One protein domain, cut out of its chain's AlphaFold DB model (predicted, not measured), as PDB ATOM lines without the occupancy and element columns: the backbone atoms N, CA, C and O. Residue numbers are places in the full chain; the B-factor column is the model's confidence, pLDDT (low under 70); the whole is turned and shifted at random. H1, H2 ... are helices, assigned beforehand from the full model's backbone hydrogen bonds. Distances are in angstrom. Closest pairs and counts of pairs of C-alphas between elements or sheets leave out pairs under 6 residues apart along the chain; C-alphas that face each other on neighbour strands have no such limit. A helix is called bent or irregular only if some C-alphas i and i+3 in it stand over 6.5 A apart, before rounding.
ATOM      1  N   LEU A 178     179.533 123.531 143.936       88.94
ATOM      2  CA  LEU A 178     178.486 123.379 144.945       88.94
ATOM      3  C   LEU A 178     177.191 124.081 144.508       88.94
ATOM      4  O   LEU A 178     177.218 125.136 143.883       88.94
ATOM      5  N   ASP A 179     176.043 123.510 144.880       91.00
ATOM      6  CA  ASP A 179     174.728 124.134 144.679       91.00
ATOM      7  C   ASP A 179     174.509 125.224 145.741       91.00
ATOM      8  O   ASP A 179     173.905 124.990 146.793       91.00
ATOM      9  N   HIS A 180     175.051 126.416 145.477       90.44
ATOM     10  CA  HIS A 180     174.988 127.559 146.393       90.44
ATOM     11  C   HIS A 180     173.569 128.081 146.611       90.44
ATOM     12  O   HIS A 180     173.285 128.618 147.676       90.44
ATOM     13  N   GLN A 181     172.646 127.852 145.669       89.94
ATOM     14  CA  GLN A 181     171.243 128.238 145.835       89.94
ATOM     15  C   GLN A 181     170.588 127.477 146.994       89.94
ATOM     16  O   GLN A 181     169.802 128.047 147.750       89.94
ATOM     17  N   LYS A 182     170.919 126.190 147.153       89.81
ATOM     18  CA  LYS A 182     170.431 125.378 148.278       89.81
ATOM     19  C   LYS A 182     171.308 125.482 149.519       89.81
ATOM     20  O   LYS A 182     170.792 125.352 150.624       89.81
ATOM     21  N   LEU A 183     172.612 125.683 149.342       90.75
ATOM     22  CA  LEU A 183     173.567 125.704 150.444       90.75
ATOM     23  C   LEU A 183     173.500 127.012 151.241       90.75
ATOM     24  O   LEU A 183     173.436 126.940 152.464       90.75
ATOM     25  N   ALA A 184     173.447 128.170 150.568       89.50
ATOM     26  CA  ALA A 184     173.462 129.503 151.181       89.50
ATOM     27  C   ALA A 184     172.490 129.681 152.364       89.50
ATOM     28  O   ALA A 184     172.950 130.075 153.443       89.50
ATOM     29  N   PRO A 185     171.183 129.360 152.235       90.94
ATOM     30  CA  PRO A 185     170.243 129.534 153.341       90.94
ATOM     31  C   PRO A 185     170.549 128.615 154.528       90.94
ATOM     32  O   PRO A 185     170.373 129.017 155.674       90.94
ATOM     33  N   ILE A 186     171.045 127.401 154.271       92.00
ATOM     34  CA  ILE A 186     171.385 126.444 155.329       92.00
ATOM     35  C   ILE A 186     172.631 126.930 156.066       92.00
ATOM     36  O   ILE A 186     172.630 126.974 157.290       92.00
ATOM     37  N   THR A 187     173.655 127.394 155.346       90.75
ATOM     38  CA  THR A 187     174.836 128.018 155.959       90.75
ATOM     39  C   THR A 187     174.491 129.211 156.840       90.75
ATOM     40  O   THR A 187     175.008 129.283 157.948       90.75
ATOM     41  N   GLY A 188     173.605 130.106 156.387       89.12
ATOM     42  CA  GLY A 188     173.137 131.226 157.208       89.12
ATOM     43  C   GLY A 188     172.448 130.737 158.479       89.12
ATOM     44  O   GLY A 188     172.821 131.134 159.574       89.12
ATOM     45  N   SER A 189     171.540 129.764 158.346       89.31
ATOM     46  CA  SER A 189     170.852 129.191 159.506       89.31
ATOM     47  C   SER A 189     171.787 128.476 160.486       89.31
ATOM     48  O   SER A 189     171.536 128.506 161.683       89.31
ATOM     49  N   VAL A 190     172.865 127.841 160.019       91.12
ATOM     50  CA  VAL A 190     173.841 127.183 160.900       91.12
ATOM     51  C   VAL A 190     174.611 128.223 161.716       91.12
ATOM     52  O   VAL A 190     174.802 128.020 162.907       91.12
ATOM     53  N   ILE A 191     175.000 129.344 161.101       90.06
ATOM     54  CA  ILE A 191     175.681 130.444 161.801       90.06
ATOM     55  C   ILE A 191     174.737 131.106 162.811       90.06
ATOM     56  O   ILE A 191     175.152 131.396 163.924       90.06
ATOM     57  N   ASP A 192     173.467 131.302 162.451       89.00
ATOM     58  CA  ASP A 192     172.489 131.945 163.337       89.00
ATOM     59  C   ASP A 192     172.082 131.058 164.531       89.00
ATOM     60  O   ASP A 192     171.712 131.572 165.586       89.00
ATOM     61  N   ASN A 193     172.117 129.727 164.377       89.44
ATOM     62  CA  ASN A 193     171.711 128.777 165.421       89.44
ATOM     63  C   ASN A 193     172.858 128.348 166.351       89.44
ATOM     64  O   ASN A 193     172.581 127.830 167.435       89.44
ATOM     65  N   ASP A 194     174.116 128.515 165.935       89.44
ATOM     66  CA  ASP A 194     175.293 128.127 166.711       89.44
ATOM     67  C   ASP A 194     176.014 129.377 167.257       89.44
ATOM     68  O   ASP A 194     176.624 130.121 166.481       89.44
ATOM     69  N   PRO A 195     175.964 129.630 168.580       86.75
ATOM     70  CA  PRO A 195     176.564 130.822 169.172       86.75
ATOM     71  C   PRO A 195     178.087 130.869 168.987       86.75
ATOM     72  O   PRO A 195     178.634 131.953 168.805       86.75
ATOM     73  N   GLU A 196     178.771 129.719 168.954       87.56
ATOM     74  CA  GLU A 196     180.226 129.676 168.764       87.56
ATOM     75  C   GLU A 196     180.603 130.097 167.337       87.56
ATOM     76  O   GLU A 196     181.579 130.820 167.120       87.56
ATOM     77  N   LEU A 197     179.803 129.694 166.342       85.88
ATOM     78  CA  LEU A 197     179.996 130.119 164.954       85.88
ATOM     79  C   LEU A 197     179.592 131.577 164.732       85.88
ATOM     80  O   LEU A 197     180.211 132.239 163.898       85.88
ATOM     81  N   ALA A 198     178.599 132.082 165.465       86.31
ATOM     82  CA  ALA A 198     178.215 133.489 165.428       86.31
ATOM     83  C   ALA A 198     179.329 134.394 165.978       86.31
ATOM     84  O   ALA A 198     179.672 135.395 165.350       86.31
ATOM     85  N   GLU A 199     179.948 134.023 167.102       85.75
ATOM     86  CA  GLU A 199     181.118 134.725 167.648       85.75
ATOM     87  C   GLU A 199     182.319 134.626 166.699       85.75
ATOM     88  O   GLU A 199     182.977 135.625 166.394       85.75
ATOM     89  N   LEU A 200     182.566 133.437 166.139       82.69
ATOM     90  CA  LEU A 200     183.619 133.248 165.148       82.69
ATOM     91  C   LEU A 200     183.369 134.081 163.886       82.69
ATOM     92  O   LEU A 200     184.326 134.561 163.289       82.69
ATOM     93  N   ALA A 201     182.116 134.288 163.476       86.69
ATOM     94  CA  ALA A 201     181.779 135.100 162.311       86.69
ATOM     95  C   ALA A 201     182.111 136.588 162.509       86.69
ATOM     96  O   ALA A 201     182.478 137.257 161.540       86.69
ATOM     97  N   GLN A 202     182.061 137.085 163.751       84.94
ATOM     98  CA  GLN A 202     182.446 138.459 164.083       84.94
ATOM     99  C   GLN A 202     183.958 138.677 163.947       84.94
ATOM    100  O   GLN A 202     184.388 139.715 163.444       84.94
ATOM    101  N   VAL A 203     184.757 137.690 164.368       84.56
ATOM    102  CA  VAL A 203     186.227 137.775 164.384       84.56
ATOM    103  C   VAL A 203     186.845 137.314 163.058       84.56
ATOM    104  O   VAL A 203     187.778 137.930 162.548       84.56
ATOM    105  N   ASN A 204     186.338 136.222 162.483       87.12
ATOM    106  CA  ASN A 204     186.825 135.604 161.252       87.12
ATOM    107  C   ASN A 204     185.671 134.997 160.418       87.12
ATOM    108  O   ASN A 204     185.409 133.785 160.479       87.12
ATOM    109  N   PRO A 205     185.011 135.806 159.566       86.75
ATOM    110  CA  PRO A 205     183.844 135.367 158.801       86.75
ATOM    111  C   PRO A 205     184.176 134.255 157.795       86.75
ATOM    112  O   PRO A 205     183.365 133.357 157.573       86.75
ATOM    113  N   ALA A 206     185.386 134.239 157.228       86.94
ATOM    114  CA  ALA A 206     185.797 133.211 156.273       86.94
ATOM    115  C   ALA A 206     185.919 131.823 156.924       86.94
ATOM    116  O   ALA A 206     185.491 130.819 156.344       86.94
ATOM    117  N   ALA A 207     186.495 131.743 158.128       81.00
ATOM    118  CA  ALA A 207     186.592 130.488 158.872       81.00
ATOM    119  C   ALA A 207     185.207 129.986 159.306       81.00
ATOM    120  O   ALA A 207     184.893 128.812 159.085       81.00
ATOM    121  N   ALA A 208     184.367 130.882 159.835       88.12
ATOM    122  CA  ALA A 208     182.999 130.568 160.240       88.12
ATOM    123  C   ALA A 208     182.177 130.000 159.079       88.12
ATOM    124  O   ALA A 208     181.566 128.941 159.207       88.12
ATOM    125  N   ILE A 209     182.247 130.622 157.901       92.62
ATOM    126  CA  ILE A 209     181.504 130.167 156.722       92.62
ATOM    127  C   ILE A 209     182.000 128.823 156.208       92.62
ATOM    128  O   ILE A 209     181.186 127.987 155.824       92.62
ATOM    129  N   ARG A 210     183.310 128.556 156.225       89.62
ATOM    130  CA  ARG A 210     183.835 127.238 155.828       89.62
ATOM    131  C   ARG A 210     183.342 126.130 156.760       89.62
ATOM    132  O   ARG A 210     183.011 125.045 156.280       89.62
ATOM    133  N   LEU A 211     183.300 126.382 158.069       85.50
ATOM    134  CA  LEU A 211     182.789 125.423 159.053       85.50
ATOM    135  C   LEU A 211     181.277 125.237 158.910       85.50
ATOM    136  O   LEU A 211     180.818 124.104 158.743       85.50
ATOM    137  N   ALA A 212     180.526 126.334 158.845       91.38
ATOM    138  CA  ALA A 212     179.089 126.312 158.618       91.38
ATOM    139  C   ALA A 212     178.731 125.602 157.305       91.38
ATOM    140  O   ALA A 212     177.801 124.805 157.268       91.38
ATOM    141  N   ALA A 213     179.501 125.806 156.231       91.25
ATOM    142  CA  ALA A 213     179.280 125.150 154.942       91.25
ATOM    143  C   ALA A 213     179.506 123.641 155.011       91.25
ATOM    144  O   ALA A 213     178.764 122.879 154.390       91.25
ATOM    145  N   ARG A 214     180.494 123.182 155.787       90.44
ATOM    146  CA  ARG A 214     180.714 121.747 156.017       90.44
ATOM    147  C   ARG A 214     179.552 121.120 156.784       90.44
ATOM    148  O   ARG A 214     179.088 120.049 156.393       90.44
ATOM    149  N   ILE A 215     179.067 121.794 157.825       91.62
ATOM    150  CA  ILE A 215     177.913 121.345 158.616       91.62
ATOM    151  C   ILE A 215     176.657 121.321 157.738       91.62
ATOM    152  O   ILE A 215     176.017 120.279 157.615       91.62
ATOM    153  N   ALA A 216     176.383 122.404 157.011       92.38
ATOM    154  CA  ALA A 216     175.259 122.508 156.087       92.38
ATOM    155  C   ALA A 216     175.272 121.398 155.021       92.38
ATOM    156  O   ALA A 216     174.249 120.772 154.743       92.38
ATOM    157  N   GLN A 217     176.436 121.067 154.451       90.62
ATOM    158  CA  GLN A 217     176.555 119.941 153.518       90.62
ATOM    159  C   GLN A 217     176.257 118.589 154.179       90.62
ATOM    160  O   GLN A 217     175.631 117.722 153.556       90.62
ATOM    161  N   ALA A 218     176.702 118.381 155.420       90.00
ATOM    162  CA  ALA A 218     176.392 117.173 156.176       90.00
ATOM    163  C   ALA A 218     174.882 117.062 156.447       90.00
ATOM    164  O   ALA A 218     174.299 115.996 156.228       90.00
ATOM    165  N   GLU A 219     174.231 118.168 156.807       89.25
ATOM    166  CA  GLU A 219     172.782 118.241 157.004       89.25
ATOM    167  C   GLU A 219     172.007 117.968 155.716       89.25
ATOM    168  O   GLU A 219     171.084 117.152 155.717       89.25
ATOM    169  N   MET A 220     172.410 118.556 154.585       87.81
ATOM    170  CA  MET A 220     171.799 118.279 153.280       87.81
ATOM    171  C   MET A 220     171.893 116.793 152.917       87.81
ATOM    172  O   MET A 220     170.920 116.185 152.450       87.81
ATOM    173  N   ARG A 221     173.053 116.168 153.160       89.19
ATOM    174  CA  ARG A 221     173.244 114.729 152.933       89.19
ATOM    175  C   ARG A 221     172.339 113.907 153.848       89.19
ATOM    176  O   ARG A 221     171.649 113.016 153.344       89.19
ATOM    177  N   ALA A 222     172.287 114.230 155.140       89.25
ATOM    178  CA  ALA A 222     171.435 113.565 156.125       89.25
ATOM    179  C   ALA A 222     169.935 113.723 155.812       89.25
ATOM    180  O   ALA A 222     169.164 112.765 155.896       89.25
ATOM    181  N   ALA A 223     169.508 114.903 155.366       87.69
ATOM    182  CA  ALA A 223     168.146 115.147 154.910       87.69
ATOM    183  C   ALA A 223     167.812 114.281 153.685       87.69
ATOM    184  O   ALA A 223     166.750 113.652 153.642       87.69
ATOM    185  N   SER A 224     168.739 114.158 152.726       87.62
ATOM    186  CA  SER A 224     168.543 113.314 151.543       87.62
ATOM    187  C   SER A 224     168.403 111.828 151.898       87.62
ATOM    188  O   SER A 224     167.542 111.136 151.345       87.62
ATOM    189  N   THR A 225     169.204 111.315 152.840       90.50
ATOM    190  CA  THR A 225     169.139 109.907 153.260       90.50
ATOM    191  C   THR A 225     167.857 109.639 154.037       90.50
ATOM    192  O   THR A 225     167.185 108.640 153.770       90.50
ATOM    193  N   LYS A 226     167.441 110.567 154.909       90.12
ATOM    194  CA  LYS A 226     166.159 110.502 155.624       90.12
ATOM    195  C   LYS A 226     164.972 110.542 154.659       90.12
ATOM    196  O   LYS A 226     164.039 109.754 154.807       90.12
ATOM    197  N   GLN A 227     165.023 111.376 153.619       88.94
ATOM    198  CA  GLN A 227     163.985 111.434 152.587       88.94
ATOM    199  C   GLN A 227     163.940 110.148 151.750       88.94
ATOM    200  O   GLN A 227     162.854 109.616 151.508       88.94
ATOM    201  N   LYS A 228     165.095 109.606 151.340       90.38
ATOM    202  CA  LYS A 228     165.180 108.306 150.647       90.38
ATOM    203  C   LYS A 228     164.627 107.180 151.521       90.38
ATOM    204  O   LYS A 228     163.844 106.371 151.032       90.38
ATOM    205  N   SER A 229     164.981 107.157 152.805       86.69
ATOM    206  CA  SER A 229     164.458 106.194 153.779       86.69
ATOM    207  C   SER A 229     162.936 106.304 153.914       86.69
ATOM    208  O   SER A 229     162.233 105.309 153.758       86.69
ATOM    209  N   ARG A 230     162.397 107.523 154.061       88.88
ATOM    210  CA  ARG A 230     160.947 107.767 154.115       88.88
ATOM    211  C   ARG A 230     160.233 107.310 152.842       88.88
ATOM    212  O   ARG A 230     159.200 106.660 152.951       88.88
ATOM    213  N   LYS A 231     160.786 107.588 151.656       89.75
ATOM    214  CA  LYS A 231     160.237 107.105 150.376       89.75
ATOM    215  C   LYS A 231     160.245 105.576 150.298       89.75
ATOM    216  O   LYS A 231     159.244 104.992 149.910       89.75
ATOM    217  N   ARG A 232     161.333 104.918 150.720       84.25
ATOM    218  CA  ARG A 232     161.411 103.445 150.788       84.25
ATOM    219  C   ARG A 232     160.377 102.871 151.752       84.25
ATOM    220  O   ARG A 232     159.665 101.945 151.387       84.25
ATOM    221  N   HIS A 233     160.233 103.460 152.937       83.81
ATOM    222  CA  HIS A 233     159.209 103.066 153.902       83.81
ATOM    223  C   HIS A 233     157.794 103.260 153.333       83.81
ATOM    224  O   HIS A 233     156.950 102.382 153.441       83.81
ATOM    225  N   GLN A 234     157.537 104.378 152.651       83.88
ATOM    226  CA  GLN A 234     156.273 104.652 151.959       83.88
ATOM    227  C   GLN A 234     156.040 103.813 150.697       83.88
ATOM    228  O   GLN A 234     154.916 103.795 150.211       83.88
ATOM    229  N   ALA A 235     157.052 103.143 150.151       79.81
ATOM    230  CA  ALA A 235     156.903 102.204 149.040       79.81
ATOM    231  C   ALA A 235     156.760 100.753 149.529       79.81
ATOM    232  O   ALA A 235     156.135  99.939 148.858       79.81
ATOM    233  N   ALA A 236     157.290 100.432 150.714       78.12
ATOM    234  CA  ALA A 236     157.199  99.106 151.313       78.12
ATOM    235  C   ALA A 236     155.729  98.673 151.503       78.12
ATOM    236  O   ALA A 236     154.871  99.535 151.703       78.12
ATOM    237  N   PRO A 237     155.393  97.372 151.457       75.38
ATOM    238  CA  PRO A 237     154.029  96.912 151.724       75.38
ATOM    239  C   PRO A 237     153.574  97.343 153.125       75.38
ATOM    240  O   PRO A 237     154.394  97.482 154.032       75.38
TER     241      PRO A 237
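What this domain is: This is residues 178 to 237 of the 271 residues of an uncharacterized protein of Myxococcales bacterium (UniProt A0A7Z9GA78). One long helix, H3, makes the long axis of this domain, and two shorter helices pack on its first part: H2 folds back beside it as a helical hairpin, and H1 crosses it nearly at a right angle. Together they form a small compact head, from which residues 221 to 237, of which 221 to 235 belong to H3, stick out as a free arm. The printed part has 60 residues with three named helices, in the order H1, H2, H3, and no named strand; the class is all helix. The whole is loose, with a radius of gyration of the C-alphas of 14.8 A, and it spans 53 by 22 by 13 A, the arm making much of the length.

Where its parts are: Find C-alpha 205 at (183.844, 135.367, 158.801); from there H3, residues 205 to 235, runs 43.8 A to C-alpha 235 at (156.903, 102.204, 149.040). Go back along the chain to residues 195 to 203 and you find H2, 12.8 A from first to last C-alpha. Before it, H1 covers residues 180 to 193, beginning at C-alpha 180 at (174.988, 127.559, 146.393) and running 19.3 A. H1 is irregular, but only just: C-alphas 182 and 185 are 6.6 A apart, and its line is a rough one.

How they stand to each other: Begin on H3 and look at its residues 208 to 217, which alone touch H1; the closest C-alphas are those of Thr 187 and Ala 212, 5.3 A apart. The lines of H1 and H3 stand at 72 degrees, only just about perpendicular. Nearer the first residue of H3, its residues 207 to 212 alone touch H2, with the C-alphas of Ala 201 and Ala 208 closest at 5.1 A. H2 and H3 run opposite ways at a shallow tilt of 34.8 degrees, only just short of steep, and form a helical hairpin. H1 and H2 touch only at the corner by their link, H1 with residues 190 to 192 alone; the closest C-alphas are those of Ile 191 and Leu 197, 5.4 A apart, and the lines are about perpendicular at 74 degrees. On the backbone, every O i to N i+4 pair is within hydrogen-bond range in H2 and H3, and 8 of 10 are in H1.

The domain as a whole: Look at Val 203 and Pro 237 for the two C-alphas farthest apart, at 53.5 A. Without the stretch that stands free, the body has 43 residues and spans 27 by 17 by 14 A. The links from H1 to H2 and from H2 to H3 are tight, with one residue in each. The printed part has no cut. In the B-factor column the mean pLDDT of the printed part of this model is 88.0, and no printed residue is under 70.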